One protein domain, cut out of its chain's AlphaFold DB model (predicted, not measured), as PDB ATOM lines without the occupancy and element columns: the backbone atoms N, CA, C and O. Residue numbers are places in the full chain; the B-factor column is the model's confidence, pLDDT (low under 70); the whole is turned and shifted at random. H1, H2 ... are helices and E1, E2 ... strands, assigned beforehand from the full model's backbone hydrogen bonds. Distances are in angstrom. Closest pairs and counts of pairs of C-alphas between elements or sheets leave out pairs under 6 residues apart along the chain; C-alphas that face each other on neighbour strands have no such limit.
ATOM      1  N   ILE A   3       6.389 -15.959 -28.227       86.12
ATOM      2  CA  ILE A   3       6.065 -17.347 -27.852       86.12
ATOM      3  C   ILE A   3       7.301 -18.230 -27.962       86.12
ATOM      4  O   ILE A   3       7.979 -18.223 -28.987       86.12
ATOM      5  N   TYR A   4       7.520 -19.042 -26.935       88.50
ATOM      6  CA  TYR A   4       8.539 -20.076 -26.862       88.50
ATOM      7  C   TYR A   4       7.866 -21.434 -26.687       88.50
ATOM      8  O   TYR A   4       6.866 -21.561 -25.973       88.50
ATOM      9  N   ASP A   5       8.429 -22.461 -27.318       88.19
ATOM     10  CA  ASP A   5       7.870 -23.812 -27.252       88.19
ATOM     11  C   ASP A   5       8.138 -24.514 -25.911       88.19
ATOM     12  O   ASP A   5       7.457 -25.483 -25.584       88.19
ATOM     13  N   SER A   6       9.076 -23.999 -25.107       86.69
ATOM     14  CA  SER A   6       9.321 -24.458 -23.739       86.69
ATOM     15  C   SER A   6       9.792 -23.324 -22.818       86.69
ATOM     16  O   SER A   6      10.320 -22.301 -23.274       86.69
ATOM     17  N   PHE A   7       9.626 -23.507 -21.504       83.94
ATOM     18  CA  PHE A   7      10.113 -22.551 -20.502       83.94
ATOM     19  C   PHE A   7      11.646 -22.528 -20.411       83.94
ATOM     20  O   PHE A   7      12.209 -21.494 -20.064       83.94
ATOM     21  N   GLU A   8      12.342 -23.619 -20.745       88.81
ATOM     22  CA  GLU A   8      13.806 -23.643 -20.844       88.81
ATOM     23  C   GLU A   8      14.294 -22.716 -21.953       88.81
ATOM     24  O   GLU A   8      15.156 -21.875 -21.703       88.81
ATOM     25  N   THR A   9      13.691 -22.797 -23.145       88.75
ATOM     26  CA  THR A   9      14.047 -21.907 -24.258       88.75
ATOM     27  C   THR A   9      13.756 -20.446 -23.918       88.75
ATOM     28  O   THR A   9      14.573 -19.578 -24.214       88.75
ATOM     29  N   ALA A  10      12.630 -20.165 -23.253       87.69
ATOM     30  CA  ALA A  10      12.324 -18.817 -22.777       87.69
ATOM     31  C   ALA A  10      13.362 -18.326 -21.752       87.69
ATOM     32  O   ALA A  10      13.873 -17.218 -21.878       87.69
ATOM     33  N   ASN A  11      13.722 -19.152 -20.766       86.88
ATOM     34  CA  ASN A  11      14.714 -18.801 -19.746       86.88
ATOM     35  C   ASN A  11      16.091 -18.502 -20.343       86.88
ATOM     36  O   ASN A  11      16.728 -17.532 -19.939       86.88
ATOM     37  N   GLU A  12      16.535 -19.307 -21.307       88.75
ATOM     38  CA  GLU A  12      17.808 -19.099 -22.000       88.75
ATOM     39  C   GLU A  12      17.792 -17.831 -22.858       88.75
ATOM     40  O   GLU A  12      18.708 -17.014 -22.762       88.75
ATOM     41  N   ALA A  13      16.747 -17.640 -23.669       87.88
ATOM     42  CA  ALA A  13      16.654 -16.507 -24.589       87.88
ATOM     43  C   ALA A  13      16.480 -15.165 -23.862       87.88
ATOM     44  O   ALA A  13      16.974 -14.138 -24.321       87.88
ATOM     45  N   GLU A  14      15.782 -15.174 -22.729       83.81
ATOM     46  CA  GLU A  14      15.284 -13.957 -22.080       83.81
ATOM     47  C   GLU A  14      15.917 -13.738 -20.704       83.81
ATOM     48  O   GLU A  14      15.564 -12.803 -19.990       83.81
ATOM     49  N   SER A  15      16.884 -14.589 -20.331       83.38
ATOM     50  CA  SER A  15      17.549 -14.567 -19.022       83.38
ATOM     51  C   SER A  15      16.557 -14.601 -17.851       83.38
ATOM     52  O   SER A  15      16.777 -13.988 -16.803       83.38
ATOM     53  N   LEU A  16      15.448 -15.321 -18.033       77.50
ATOM     54  CA  LEU A  16      14.399 -15.492 -17.033       77.50
ATOM     55  C   LEU A  16      14.662 -16.723 -16.157       77.50
ATOM     56  O   LEU A  16      15.530 -17.555 -16.424       77.50
ATOM     57  N   GLN A  17      13.901 -16.833 -15.069       79.56
ATOM     58  CA  GLN A  17      13.937 -17.983 -14.162       79.56
ATOM     59  C   GLN A  17      12.535 -18.554 -13.946       79.56
ATOM     60  O   GLN A  17      12.138 -18.841 -12.815       79.56
ATOM     61  N   ILE A  18      11.806 -18.720 -15.049       77.56
ATOM     62  CA  ILE A  18      10.496 -19.359 -15.101       77.56
ATOM     63  C   ILE A  18      10.633 -20.782 -14.589       77.56
ATOM     64  O   ILE A  18      11.419 -21.588 -15.098       77.56
ATOM     65  N   ARG A  19       9.881 -21.077 -13.537       72.75
ATOM     66  CA  ARG A  19       9.801 -22.403 -12.936       72.75
ATOM     67  C   ARG A  19       8.324 -22.698 -12.762       72.75
ATOM     68  O   ARG A  19       7.797 -22.332 -11.709       72.75
ATOM     69  N   PRO A  20       7.665 -23.350 -13.737       64.44
ATOM     70  CA  PRO A  20       6.276 -23.755 -13.586       64.44
ATOM     71  C   PRO A  20       6.209 -24.825 -12.489       64.44
ATOM     72  O   PRO A  20       6.267 -26.024 -12.737       64.44
ATOM     73  N   ARG A  21       6.188 -24.386 -11.230       57.53
ATOM     74  CA  ARG A  21       5.886 -25.216 -10.069       57.53
ATOM     75  C   ARG A  21       4.372 -25.271  -9.929       57.53
ATOM     76  O   ARG A  21       3.683 -24.332 -10.315       57.53
ATOM     77  N   ILE A  29      -0.151 -22.925  -3.358       53.44
ATOM     78  CA  ILE A  29      -0.466 -22.137  -4.558       53.44
ATOM     79  C   ILE A  29       0.845 -21.614  -5.147       53.44
ATOM     80  O   ILE A  29       1.480 -20.721  -4.575       53.44
ATOM     81  N   HIS A  30       1.252 -22.146  -6.294       59.91
ATOM     82  CA  HIS A  30       2.447 -21.724  -7.019       59.91
ATOM     83  C   HIS A  30       2.133 -20.654  -8.073       59.91
ATOM     84  O   HIS A  30       0.983 -20.415  -8.412       59.91
ATOM     85  N   GLU A  31       3.169 -20.000  -8.609       62.09
ATOM     86  CA  GLU A  31       3.070 -18.988  -9.677       62.09
ATOM     87  C   GLU A  31       2.140 -19.407 -10.820       62.09
ATOM     88  O   GLU A  31       1.305 -18.629 -11.265       62.09
ATOM     89  N   ALA A  32       2.253 -20.653 -11.265       60.44
ATOM     90  CA  ALA A  32       1.499 -21.141 -12.402       60.44
ATOM     91  C   ALA A  32       0.065 -21.586 -12.040       60.44
ATOM     92  O   ALA A  32      -0.687 -21.980 -12.931       60.44
ATOM     93  N   ASP A  33      -0.323 -21.564 -10.761       58.94
ATOM     94  CA  ASP A  33      -1.619 -22.067 -10.273       58.94
ATOM     95  C   ASP A  33      -2.708 -20.980 -10.190       58.94
ATOM     96  O   ASP A  33      -3.842 -21.266  -9.805       58.94
ATOM     97  N   TRP A  34      -2.377 -19.732 -10.530       62.03
ATOM     98  CA  TRP A  34      -3.292 -18.589 -10.535       62.03
ATOM     99  C   TRP A  34      -2.979 -17.669 -11.718       62.03
ATOM    100  O   TRP A  34      -1.854 -17.640 -12.215       62.03
ATOM    101  N   GLY A  35      -3.987 -16.931 -12.177       67.38
ATOM    102  CA  GLY A  35      -3.860 -16.103 -13.368       67.38
ATOM    103  C   GLY A  35      -5.176 -15.874 -14.097       67.38
ATOM    104  O   GLY A  35      -6.202 -16.443 -13.726       67.38
ATOM    105  N   TYR A  36      -5.131 -15.072 -15.157       69.56
ATOM    106  CA  TYR A  36      -6.270 -14.883 -16.058       69.56
ATOM    107  C   TYR A  36      -6.135 -15.794 -17.275       69.56
ATOM    108  O   TYR A  36      -5.052 -15.912 -17.846       69.56
ATOM    109  N   ARG A  37      -7.231 -16.408 -17.720       72.38
ATOM    110  CA  ARG A  37      -7.292 -17.002 -19.054       72.38
ATOM    111  C   ARG A  37      -7.386 -15.862 -20.060       72.38
ATOM    112  O   ARG A  37      -8.360 -15.113 -20.073       72.38
ATOM    113  N   LEU A  38      -6.366 -15.726 -20.889       71.19
ATOM    114  CA  LEU A  38      -6.382 -14.763 -21.974       71.19
ATOM    115  C   LEU A  38      -7.387 -15.199 -23.035       71.19
ATOM    116  O   LEU A  38      -7.427 -16.367 -23.433       71.19
ATOM    117  N   ARG A  39      -8.153 -14.228 -23.519       66.50
ATOM    118  CA  ARG A  39      -8.967 -14.316 -24.733       66.50
ATOM    119  C   ARG A  39      -8.602 -13.161 -25.675       66.50
ATOM    120  O   ARG A  39      -7.985 -12.184 -25.257       66.50
ATOM    121  N   GLY A  40      -8.922 -13.317 -26.960       54.41
ATOM    122  CA  GLY A  40      -8.571 -12.342 -28.002       54.41
ATOM    123  C   GLY A  40      -7.321 -12.713 -28.815       54.41
ATOM    124  O   GLY A  40      -6.717 -13.766 -28.621       54.41
ATOM    125  N   HIS A  41      -6.971 -11.883 -29.808       52.22
ATOM    126  CA  HIS A  41      -5.782 -12.035 -30.672       52.22
ATOM    127  C   HIS A  41      -5.549 -13.430 -31.307       52.22
ATOM    128  O   HIS A  41      -4.415 -13.869 -31.492       52.22
ATOM    129  N   GLY A  42      -6.620 -14.134 -31.693       49.16
ATOM    130  CA  GLY A  42      -6.523 -15.457 -32.330       49.16
ATOM    131  C   GLY A  42      -6.264 -16.613 -31.356       49.16
ATOM    132  O   GLY A  42      -6.030 -17.736 -31.799       49.16
ATOM    133  N   MET A  43      -6.332 -16.362 -30.046       55.03
ATOM    134  CA  MET A  43      -6.316 -17.400 -29.022       55.03
ATOM    135  C   MET A  43      -7.749 -17.849 -28.710       55.03
ATOM    136  O   MET A  43      -8.600 -16.995 -28.437       55.03
ATOM    137  N   PRO A  44      -8.052 -19.160 -28.746       50.44
ATOM    138  CA  PRO A  44      -9.348 -19.647 -28.299       50.44
ATOM    139  C   PRO A  44      -9.473 -19.403 -26.787       50.44
ATOM    140  O   PRO A  44      -8.584 -19.775 -26.027       50.44
ATOM    141  N   GLY A  45     -10.546 -18.729 -26.367       52.16
ATOM    142  CA  GLY A  45     -10.994 -18.722 -24.970       52.16
ATOM    143  C   GLY A  45     -11.871 -19.945 -24.668       52.16
ATOM    144  O   GLY A  45     -12.138 -20.755 -25.558       52.16
ATOM    145  N   GLY A  46     -12.377 -20.068 -23.435       53.78
ATOM    146  CA  GLY A  46     -13.265 -21.176 -23.050       53.78
ATOM    147  C   GLY A  46     -12.567 -22.539 -22.941       53.78
ATOM    148  O   GLY A  46     -11.356 -22.620 -23.027       53.78
ATOM    149  N   ARG A  47     -13.314 -23.631 -22.716       54.34
ATOM    150  CA  ARG A  47     -12.783 -24.948 -22.277       54.34
ATOM    151  C   ARG A  47     -11.728 -25.607 -23.182       54.34
ATOM    152  O   ARG A  47     -10.919 -26.368 -22.668       54.34
ATOM    153  N   ASP A  48     -11.682 -25.280 -24.469       58.91
ATOM    154  CA  ASP A  48     -10.903 -26.038 -25.465       58.91
ATOM    155  C   ASP A  48      -9.410 -25.651 -25.533       58.91
ATOM    156  O   ASP A  48      -8.614 -26.282 -26.228       58.91
ATOM    157  N   GLY A  49      -9.004 -24.598 -24.823       66.31
ATOM    158  CA  GLY A  49      -7.610 -24.156 -24.750       66.31
ATOM    159  C   GLY A  49      -7.480 -22.672 -24.437       66.31
ATOM    160  O   GLY A  49      -8.483 -21.990 -24.237       66.31
ATOM    161  N   GLY A  50      -6.258 -22.176 -24.287       75.81
ATOM    162  CA  GLY A  50      -6.014 -20.764 -24.014       75.81
ATOM    163  C   GLY A  50      -4.629 -20.513 -23.449       75.81
ATOM    164  O   GLY A  50      -3.741 -21.358 -23.535       75.81
ATOM    165  N   TRP A  51      -4.455 -19.340 -22.854       78.75
ATOM    166  CA  TRP A  51      -3.207 -18.951 -22.212       78.75
ATOM    167  C   TRP A  51      -3.492 -18.463 -20.798       78.75
ATOM    168  O   TRP A  51      -4.306 -17.568 -20.612       78.75
ATOM    169  N   LEU A  52      -2.846 -19.060 -19.803       79.25
ATOM    170  CA  LEU A  52      -2.945 -18.661 -18.405       79.25
ATOM    171  C   LEU A  52      -1.884 -17.602 -18.108       79.25
ATOM    172  O   LEU A  52      -0.706 -17.931 -17.967       79.25
ATOM    173  N   LEU A  53      -2.306 -16.345 -18.027       78.38
ATOM    174  CA  LEU A  53      -1.476 -15.196 -17.691       78.38
ATOM    175  C   LEU A  53      -1.061 -15.226 -16.221       78.38
ATOM    176  O   LEU A  53      -1.917 -15.192 -15.342       78.38
ATOM    177  N   THR A  54       0.237 -15.191 -15.953       78.00
ATOM    178  CA  THR A  54       0.801 -15.080 -14.610       78.00
ATOM    179  C   THR A  54       2.059 -14.196 -14.584       78.00
ATOM    180  O   THR A  54       2.440 -13.567 -15.571       78.00
ATOM    181  N   PHE A  55       2.697 -14.098 -13.422       75.81
ATOM    182  CA  PHE A  55       3.665 -13.071 -13.073       75.81
ATOM    183  C   PHE A  55       4.980 -13.738 -12.679       75.81
ATOM    184  O   PHE A  55       5.058 -14.396 -11.645       75.81
ATOM    185  N   GLN A  56       6.024 -13.516 -13.472       78.31
ATOM    186  CA  GLN A  56       7.373 -13.971 -13.162       78.31
ATOM    187  C   GLN A  56       8.152 -12.863 -12.451       78.31
ATOM    188  O   GLN A  56       8.396 -11.796 -13.017       78.31
ATOM    189  N   TYR A  57       8.637 -13.137 -11.242       71.12
ATOM    190  CA  TYR A  57       9.544 -12.228 -10.537       71.12
ATOM    191  C   TYR A  57      10.996 -12.452 -10.953       71.12
ATOM    192  O   TYR A  57      11.463 -13.593 -11.032       71.12
ATOM    193  N   THR A  58      11.749 -11.367 -11.147       66.31
ATOM    194  CA  THR A  58      13.213 -11.457 -11.191       66.31
ATOM    195  C   THR A  58      13.754 -11.410  -9.761       66.31
ATOM    196  O   THR A  58      13.350 -10.580  -8.950       66.31
ATOM    197  N   GLN A  59      14.649 -12.335  -9.400       58.59
ATOM    198  CA  GLN A  59      15.184 -12.402  -8.030       58.59
ATOM    199  C   GLN A  59      16.115 -11.227  -7.690       58.59
ATOM    200  O   GLN A  59      16.336 -10.933  -6.517       58.59
ATOM    201  N   SER A  60      16.676 -10.572  -8.708       58.12
ATOM    202  CA  SER A  60      17.765  -9.598  -8.591       58.12
ATOM    203  C   SER A  60      17.345  -8.137  -8.772       58.12
ATOM    204  O   SER A  60      18.160  -7.253  -8.517       58.12
ATOM    205  N   ALA A  61      16.104  -7.854  -9.176       60.12
ATOM    206  CA  ALA A  61      15.623  -6.496  -9.412       60.12
ATOM    207  C   ALA A  61      14.240  -6.286  -8.777       60.12
ATOM    208  O   ALA A  61      13.509  -7.252  -8.543       60.12
ATOM    209  N   PRO A  62      13.828  -5.033  -8.500       66.44
ATOM    210  CA  PRO A  62      12.458  -4.721  -8.103       66.44
ATOM    211  C   PRO A  62      11.521  -4.819  -9.315       66.44
ATOM    212  O   PRO A  62      10.684  -3.941  -9.492       66.44
ATOM    213  N   ALA A  63      11.707  -5.837 -10.161       72.12
ATOM    214  CA  ALA A  63      11.044  -5.954 -11.435       72.12
ATOM    215  C   ALA A  63      10.626  -7.383 -11.805       72.12
ATOM    216  O   ALA A  63      11.168  -8.370 -11.297       72.12
ATOM    217  N   GLY A  64       9.649  -7.493 -12.699       76.81
ATOM    218  CA  GLY A  64       9.087  -8.754 -13.160       76.81
ATOM    219  C   GLY A  64       8.730  -8.746 -14.641       76.81
ATOM    220  O   GLY A  64       8.830  -7.739 -15.339       76.81
ATOM    221  N   THR A  65       8.331  -9.916 -15.121       79.94
ATOM    222  CA  THR A  65       7.877 -10.161 -16.488       79.94
ATOM    223  C   THR A  65       6.491 -10.781 -16.423       79.94
ATOM    224  O   THR A  65       6.255 -11.713 -15.657       79.94
ATOM    225  N   LEU A  66       5.571 -10.261 -17.227       80.31
ATOM    226  CA  LEU A  66       4.254 -10.853 -17.379       80.31
ATOM    227  C   LEU A  66       4.359 -11.968 -18.416       80.31
ATOM    228  O   LEU A  66       4.747 -11.725 -19.564       80.31
ATOM    229  N   ILE A  67       4.042 -13.183 -17.996       82.62
ATOM    230  CA  ILE A  67       4.152 -14.385 -18.817       82.62
ATOM    231  C   ILE A  67       2.793 -15.059 -18.928       82.62
ATOM    232  O   ILE A  67       1.901 -14.811 -18.127       82.62
ATOM    233  N   ALA A  68       2.623 -15.934 -19.902       83.19
ATOM    234  CA  ALA A  68       1.451 -16.780 -19.992       83.19
ATOM    235  C   ALA A  68       1.849 -18.210 -20.350       83.19
ATOM    236  O   ALA A  68       2.718 -18.415 -21.193       83.19
ATOM    237  N   TYR A  69       1.207 -19.197 -19.735       81.94
ATOM    238  CA  TYR A  69       1.380 -20.609 -20.082       81.94
ATOM    239  C   TYR A  69       0.265 -21.046 -21.028       81.94
ATOM    240  O   TYR A  69      -0.902 -20.799 -20.735       81.94
ATOM    241  N   GLU A  70       0.584 -21.714 -22.137       81.88
ATOM    242  CA  GLU A  70      -0.468 -22.313 -22.969       81.88
ATOM    243  C   GLU A  70      -1.121 -23.463 -22.192       81.88
ATOM    244  O   GLU A  70      -0.434 -24.334 -21.646       81.88
ATOM    245  N   ILE A  71      -2.451 -23.460 -22.152       76.88
ATOM    246  CA  ILE A  71      -3.278 -24.498 -21.541       76.88
ATOM    247  C   ILE A  71      -4.174 -25.155 -22.598       76.88
ATOM    248  O   ILE A  71      -4.708 -24.478 -23.479       76.88
ATOM    249  N   ARG A  72      -4.350 -26.473 -22.514       75.62
ATOM    250  CA  ARG A  72      -5.281 -27.286 -23.315       75.62
ATOM    251  C   ARG A  72      -5.918 -28.315 -22.403       75.62
ATOM    252  O   ARG A  72      -5.198 -28.935 -21.632       75.62
ATOM    253  N   ASP A  73      -7.240 -28.454 -22.466       71.12
ATOM    254  CA  ASP A  73      -7.995 -29.338 -21.564       71.12
ATOM    255  C   ASP A  73      -7.604 -29.146 -20.082       71.12
ATOM    256  O   ASP A  73      -7.475 -30.094 -19.314       71.12
ATOM    257  N   ASP A  74      -7.361 -27.887 -19.701       65.69
ATOM    258  CA  ASP A  74      -6.914 -27.448 -18.371       65.69
ATOM    259  C   ASP A  74      -5.529 -27.952 -17.919       65.69
ATOM    260  O   ASP A  74      -5.133 -27.742 -16.767       65.69
ATOM    261  N   GLU A  75      -4.750 -28.521 -18.839       71.69
ATOM    262  CA  GLU A  75      -3.353 -28.901 -18.651       71.69
ATOM    263  C   GLU A  75      -2.404 -27.941 -19.377       71.69
ATOM    264  O   GLU A  75      -2.677 -27.458 -20.476       71.69
ATOM    265  N   ARG A  76      -1.245 -27.660 -18.772       77.19
ATOM    266  CA  ARG A  76      -0.204 -26.830 -19.397       77.19
ATOM    267  C   ARG A  76       0.501 -27.634 -20.484       77.19
ATOM    268  O   ARG A  76       0.992 -28.726 -20.213       77.19
ATOM    269  N   THR A  77       0.648 -27.068 -21.678       79.69
ATOM    270  CA  THR A  77       1.335 -27.757 -22.789       79.69
ATOM    271  C   THR A  77       2.859 -27.650 -22.717       79.69
ATOM    272  O   THR A  77       3.564 -28.365 -23.426       79.69
ATOM    273  N   GLY A  78       3.372 -26.750 -21.871       79.00
ATOM    274  CA  GLY A  78       4.797 -26.432 -21.731       79.00
ATOM    275  C   GLY A  78       5.231 -25.167 -22.477       79.00
ATOM    276  O   GLY A  78       6.269 -24.597 -22.137       79.00
ATOM    277  N   ARG A  79       4.419 -24.675 -23.422       84.44
ATOM    278  CA  ARG A  79       4.697 -23.433 -24.156       84.44
ATOM    279  C   ARG A  79       4.483 -22.208 -23.268       84.44
ATOM    280  O   ARG A  79       3.557 -22.168 -22.453       84.44
ATOM    281  N   VAL A  80       5.324 -21.196 -23.461       85.69
ATOM    282  CA  VAL A  80       5.331 -19.946 -22.686       85.69
ATOM    283  C   VAL A  80       5.284 -18.743 -23.615       85.69
ATOM    284  O   VAL A  80       6.013 -18.669 -24.599       85.69
ATOM    285  N   GLY A  81       4.435 -17.782 -23.277       86.00
ATOM    286  CA  GLY A  81       4.333 -16.488 -23.919       86.00
ATOM    287  C   GLY A  81       4.898 -15.421 -22.996       86.00
ATOM    288  O   GLY A  81       4.483 -15.328 -21.847       86.00
ATOM    289  N   ILE A  82       5.815 -14.591 -23.479       85.00
ATOM    290  CA  ILE A  82       6.164 -13.343 -22.807       85.00
ATOM    291  C   ILE A  82       5.214 -12.280 -23.314       85.00
ATOM    292  O   ILE A  82       5.204 -11.927 -24.500       85.00
ATOM    293  N   VAL A  83       4.404 -11.788 -22.392       80.44
ATOM    294  CA  VAL A  83       3.380 -10.791 -22.660       80.44
ATOM    295  C   VAL A  83       3.961  -9.393 -22.486       80.44
ATOM    296  O   VAL A  83       3.763  -8.542 -23.351       80.44
ATOM    297  N   ARG A  84       4.735  -9.168 -21.415       78.38
ATOM    298  CA  ARG A  84       5.292  -7.849 -21.087       78.38
ATOM    299  C   ARG A  84       6.571  -7.931 -20.255       78.38
ATOM    300  O   ARG A  84       6.709  -8.855 -19.457       78.38
ATOM    301  N   ARG A  85       7.464  -6.942 -20.388       77.50
ATOM    302  CA  ARG A  85       8.731  -6.840 -19.635       77.50
ATOM    303  C   ARG A  85       8.768  -5.639 -18.678       77.50
ATOM    304  O   ARG A  85       7.961  -4.713 -18.794       77.50
ATOM    305  N   ASP A  86       9.746  -5.681 -17.770       70.88
ATOM    306  CA  ASP A  86      10.190  -4.577 -16.905       70.88
ATOM    307  C   ASP A  86       9.093  -3.951 -16.043       70.88
ATOM    308  O   ASP A  86       9.028  -2.737 -15.837       70.88
ATOM    309  N   TRP A  87       8.214  -4.796 -15.515       73.94
ATOM    310  CA  TRP A  87       7.258  -4.346 -14.520       73.94
ATOM    311  C   TRP A  87       7.968  -4.087 -13.177       73.94
ATOM    312  O   TRP A  87       8.964  -4.744 -12.949       73.94
ATOM    313  N   GLN A  88       7.525  -3.172 -12.304       72.44
ATOM    314  CA  GLN A  88       8.043  -2.972 -10.944       72.44
ATOM    315  C   GLN A  88       7.590  -4.112  -9.995       72.44
ATOM    316  O   GLN A  88       7.011  -5.096 -10.453       72.44
ATOM    317  N   ARG A  89       7.890  -4.039  -8.683       67.25
ATOM    318  CA  ARG A  89       7.467  -5.045  -7.673       67.25
ATOM    319  C   ARG A  89       6.387  -4.570  -6.680       67.25
ATOM    320  O   ARG A  89       5.685  -5.396  -6.096       67.25
ATOM    321  N   ALA A  90       6.296  -3.267  -6.404       68.62
ATOM    322  CA  ALA A  90       5.488  -2.732  -5.301       68.62
ATOM    323  C   ALA A  90       4.002  -2.526  -5.642       68.62
ATOM    324  O   ALA A  90       3.147  -2.784  -4.793       68.62
ATOM    325  N   ASP A  91       3.676  -2.099  -6.864       65.50
ATOM    326  CA  ASP A  91       2.280  -1.970  -7.318       65.50
ATOM    327  C   ASP A  91       1.657  -3.341  -7.650       65.50
ATOM    328  O   ASP A  91       0.448  -3.504  -7.812       65.50
ATOM    329  N   ASP A  92       2.496  -4.368  -7.607       63.69
ATOM    330  CA  ASP A  92       2.369  -5.573  -8.429       63.69
ATOM    331  C   ASP A  92       2.173  -6.728  -7.495       63.69
ATOM    332  O   ASP A  92       1.296  -7.542  -7.721       63.69
ATOM    333  N   GLN A  93       2.848  -6.673  -6.345       65.56
ATOM    334  CA  GLN A  93       2.378  -7.319  -5.137       65.56
ATOM    335  C   GLN A  93       0.938  -6.899  -4.807       65.56
ATOM    336  O   GLN A  93       0.128  -7.760  -4.489       65.56
ATOM    337  N   ARG A  94       0.581  -5.610  -4.936       69.69
ATOM    338  CA  ARG A  94      -0.791  -5.144  -4.661       69.69
ATOM    339  C   ARG A  94      -1.786  -5.704  -5.678       69.69
ATOM    340  O   ARG A  94      -2.852  -6.167  -5.280       69.69
ATOM    341  N   HIS A  95      -1.442  -5.673  -6.964       67.19
ATOM    342  CA  HIS A  95      -2.292  -6.228  -8.016       67.19
ATOM    343  C   HIS A  95      -2.401  -7.752  -7.903       67.19
ATOM    344  O   HIS A  95      -3.499  -8.280  -7.917       67.19
ATOM    345  N   LEU A  96      -1.291  -8.454  -7.678       65.25
ATOM    346  CA  LEU A  96      -1.241  -9.893  -7.438       65.25
ATOM    347  C   LEU A  96      -2.056 -10.289  -6.208       65.25
ATOM    348  O   LEU A  96      -2.780 -11.275  -6.270       65.25
ATOM    349  N   ASP A  97      -1.983  -9.542  -5.107       67.56
ATOM    350  CA  ASP A  97      -2.788  -9.819  -3.917       67.56
ATOM    351  C   ASP A  97      -4.281  -9.594  -4.201       67.56
ATOM    352  O   ASP A  97      -5.107 -10.413  -3.796       67.56
ATOM    353  N   ALA A  98      -4.636  -8.547  -4.957       66.31
ATOM    354  CA  ALA A  98      -6.009  -8.300  -5.399       66.31
ATOM    355  C   ALA A  98      -6.516  -9.402  -6.349       66.31
ATOM    356  O   ALA A  98      -7.602  -9.939  -6.141       66.31
ATOM    357  N   THR A  99      -5.710  -9.808  -7.332       62.97
ATOM    358  CA  THR A  99      -5.991 -10.913  -8.255       62.97
ATOM    359  C   THR A  99      -6.121 -12.231  -7.493       62.97
ATOM    360  O   THR A  99      -7.077 -12.961  -7.713       62.97
ATOM    361  N   LYS A 100      -5.239 -12.531  -6.531       60.84
ATOM    362  CA  LYS A 100      -5.343 -13.729  -5.678       60.84
ATOM    363  C   LYS A 100      -6.589 -13.718  -4.797       60.84
ATOM    364  O   LYS A 100      -7.170 -14.774  -4.572       60.84
ATOM    365  N   GLN A 101      -7.009 -12.557  -4.298       63.62
ATOM    366  CA  GLN A 101      -8.261 -12.415  -3.548       63.62
ATOM    367  C   GLN A 101      -9.485 -12.616  -4.451       63.62
ATOM    368  O   GLN A 101     -10.422 -13.315  -4.061       63.62
ATOM    369  N   GLN A 102      -9.459 -12.059  -5.664       61.56
ATOM    370  CA  GLN A 102     -10.523 -12.199  -6.660       61.56
ATOM    371  C   GLN A 102     -10.636 -13.638  -7.186       61.56
ATOM    372  O   GLN A 102     -11.738 -14.152  -7.349       61.56
ATOM    373  N   LEU A 103      -9.500 -14.302  -7.401       56.41
ATOM    374  CA  LEU A 103      -9.381 -15.664  -7.924       56.41
ATOM    375  C   LEU A 103      -9.225 -16.714  -6.810       56.41
ATOM    376  O   LEU A 103      -8.705 -17.793  -7.063       56.41
ATOM    377  N   SER A 104      -9.645 -16.417  -5.574       44.97
ATOM    378  CA  SER A 104      -9.360 -17.185  -4.341       44.97
ATOM    379  C   SER A 104      -9.927 -18.619  -4.258       44.97
ATOM    380  O   SER A 104      -9.976 -19.212  -3.180       44.97
ATOM    381  N   GLN A 105     -10.301 -19.227  -5.381       49.84
ATOM    382  CA  GLN A 105     -10.486 -20.670  -5.514       49.84
ATOM    383  C   GLN A 105      -9.283 -21.224  -6.299       49.84
ATOM    384  O   GLN A 105      -9.109 -20.841  -7.456       49.84
ATOM    385  N   PRO A 106      -8.436 -22.093  -5.711       47.22
ATOM    386  CA  PRO A 106      -7.324 -22.701  -6.437       47.22
ATOM    387  C   PRO A 106      -7.836 -23.415  -7.689       47.22
ATOM    388  O   PRO A 106      -8.935 -23.974  -7.677       47.22
ATOM    389  N   TRP A 107      -7.027 -23.412  -8.752       46.56
ATOM    390  CA  TRP A 107      -7.301 -24.132  -9.995       46.56
ATOM    391  C   TRP A 107      -7.506 -25.629  -9.698       46.56
ATOM    392  O   TRP A 107      -6.560 -26.406  -9.580       46.56
ATOM    393  N   GLN A 108      -8.761 -26.030  -9.497       45.16
ATOM    394  CA  GLN A 108      -9.183 -27.403  -9.237       45.16
ATOM    395  C   GLN A 108     -10.410 -27.685 -10.097       45.16
ATOM    396  O   GLN A 108     -11.359 -26.900 -10.088       45.16
ATOM    397  N   GLY A 116     -12.587 -15.431 -14.508       54.84
ATOM    398  CA  GLY A 116     -11.128 -15.432 -14.652       54.84
ATOM    399  C   GLY A 116     -10.631 -15.219 -16.082       54.84
ATOM    400  O   GLY A 116      -9.480 -15.539 -16.353       54.84
ATOM    401  N   GLU A 117     -11.471 -14.750 -17.006       62.47
ATOM    402  CA  GLU A 117     -11.047 -14.421 -18.372       62.47
ATOM    403  C   GLU A 117     -10.750 -12.926 -18.491       62.47
ATOM    404  O   GLU A 117     -11.532 -12.111 -18.007       62.47
ATOM    405  N   ALA A 118      -9.650 -12.573 -19.150       63.31
ATOM    406  CA  ALA A 118      -9.314 -11.186 -19.452       63.31
ATOM    407  C   ALA A 118      -8.859 -11.068 -20.905       63.31
ATOM    408  O   ALA A 118      -8.136 -11.933 -21.413       63.31
ATOM    409  N   ASP A 119      -9.288 -10.004 -21.577       69.81
ATOM    410  CA  ASP A 119      -8.740  -9.661 -22.884       69.81
ATOM    411  C   ASP A 119      -7.302  -9.161 -22.700       69.81
ATOM    412  O   ASP A 119      -6.981  -8.477 -21.721       69.81
ATOM    413  N   LEU A 120      -6.410  -9.515 -23.627       66.81
ATOM    414  CA  LEU A 120      -5.013  -9.094 -23.538       66.81
ATOM    415  C   LEU A 120      -4.897  -7.562 -23.499       66.81
ATOM    416  O   LEU A 120      -4.062  -7.029 -22.777       66.81
ATOM    417  N   GLU A 121      -5.767  -6.873 -24.233       69.94
ATOM    418  CA  GLU A 121      -5.892  -5.420 -24.297       69.94
ATOM    419  C   GLU A 121      -6.307  -4.808 -22.951       69.94
ATOM    420  O   GLU A 121      -5.758  -3.782 -22.554       69.94
ATOM    421  N   GLU A 122      -7.215  -5.459 -22.219       67.56
ATOM    422  CA  GLU A 122      -7.661  -5.018 -20.891       67.56
ATOM    423  C   GLU A 122      -6.514  -5.120 -19.876       67.56
ATOM    424  O   GLU A 122      -6.221  -4.175 -19.144       67.56
TER     425      GLU A 122
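What this domain is: This is residues 3 to 21, 29 to 108 and 116 to 122 of the 132 residues of an uncharacterized protein of Kocuria palustris (UniProt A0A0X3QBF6). Picture one strongly twisted and curled sheet running through the middle of the domain, built mainly of the long hairpins E2 and E3, and E3 and E4, with the short strands E1 and E5 at the other edge. The short helix H1 lies beside the E4 edge, while the longer helix H2 stands off from the sheet, away from H1, and only grazes it. The printed part has 106 residues, with two named helices and five named strands in the order H1 E1 E2 E3 E4 H2 E5; the sheet's order is E4 E3 E2 E1 E5, mixed, and the class is mixed, helices and strands. The whole is compact, with a radius of gyration of the C-alphas of 13.2 A, and rounded, with spans of 37 by 31 by 26 A.

Where its parts are: Start at Ile 3 and move on to C-alpha 7 at (10.113, -22.551, -20.502), where H1 begins; it covers residues 7 to 14 and is 10.2 A long. Beyond the first cut, look at residues 36 to 39 for E1, 9.1 A long. Residues 50 to 57 are E2, 22.3 A long, and C-alpha 50 stands at (-6.014, -20.764, -24.014). E3, residues 63 to 72, and E4, residues 75 to 88, each measure 29.4 A from first to last C-alpha, and E4 bends by 79 degrees at residue 78. Residues 90 to 102 form H2, 18.7 A long. After the second cut, E5 covers residues 117 to 119, is 7.0 A long, and ends at C-alpha 119, (-8.740, -9.661, -22.884).

How they stand to each other: Begin with the sheet at its edge strand E4, which is antiparallel to E3 at 159 degrees; find N 68 and O 81 there, 2.8 A apart and within hydrogen-bond range. Residues 3 to 4 form a short antiparallel pairing with residues 80 to 81 of E4. H1 is on the sheet at a height of 7.0 A over it, but it lies beside the strands, over none of them. The closest C-alphas of H1 and E4 are those of Phe 7 and Val 80, 5.9 A apart. Walk on to E2, antiparallel to E3 at 154 degrees, where N 54 and O 67 are 2.8 A apart. E1 is antiparallel to E2 at 134 degrees, with N 38 and O 51 at 2.8 A. E1 to E4 make a meander, each strand the antiparallel neighbour of the one before, and its successive pairs are hairpins. The edge strand E5 is parallel to E1 at 51 degrees, with N 118 and O 37 at 3.0 A. H2 is on the sheet but only grazes it, with its residues 90 to 99. H1 and H2 are apart, as are E4 and E5. In H1 each O i to N i+4 pair is within hydrogen-bond range; in H2, 8 of 9 are.

The domain as a whole: The two C-alphas farthest apart are those of Asp 48 and Ser 60, at 37.1 A. Residues 22 to 28 are not printed, and C-alphas 21 and 29 are 9.0 A apart across that cut; residues 109 to 115 are not printed either, and C-alphas 108 and 116 are 13.3 A apart. Of the links that are printed whole, E1 to E2 is short with 10 residues, and E2 to E3, E3 to E4 and E4 to H2 are tight. Mean pLDDT of the printed part is 70.0. Look for low confidence in the B-factor column: 54 residues are under 70, among them residues 39 to 49, residues 89 to 108 and residues 116 to 122.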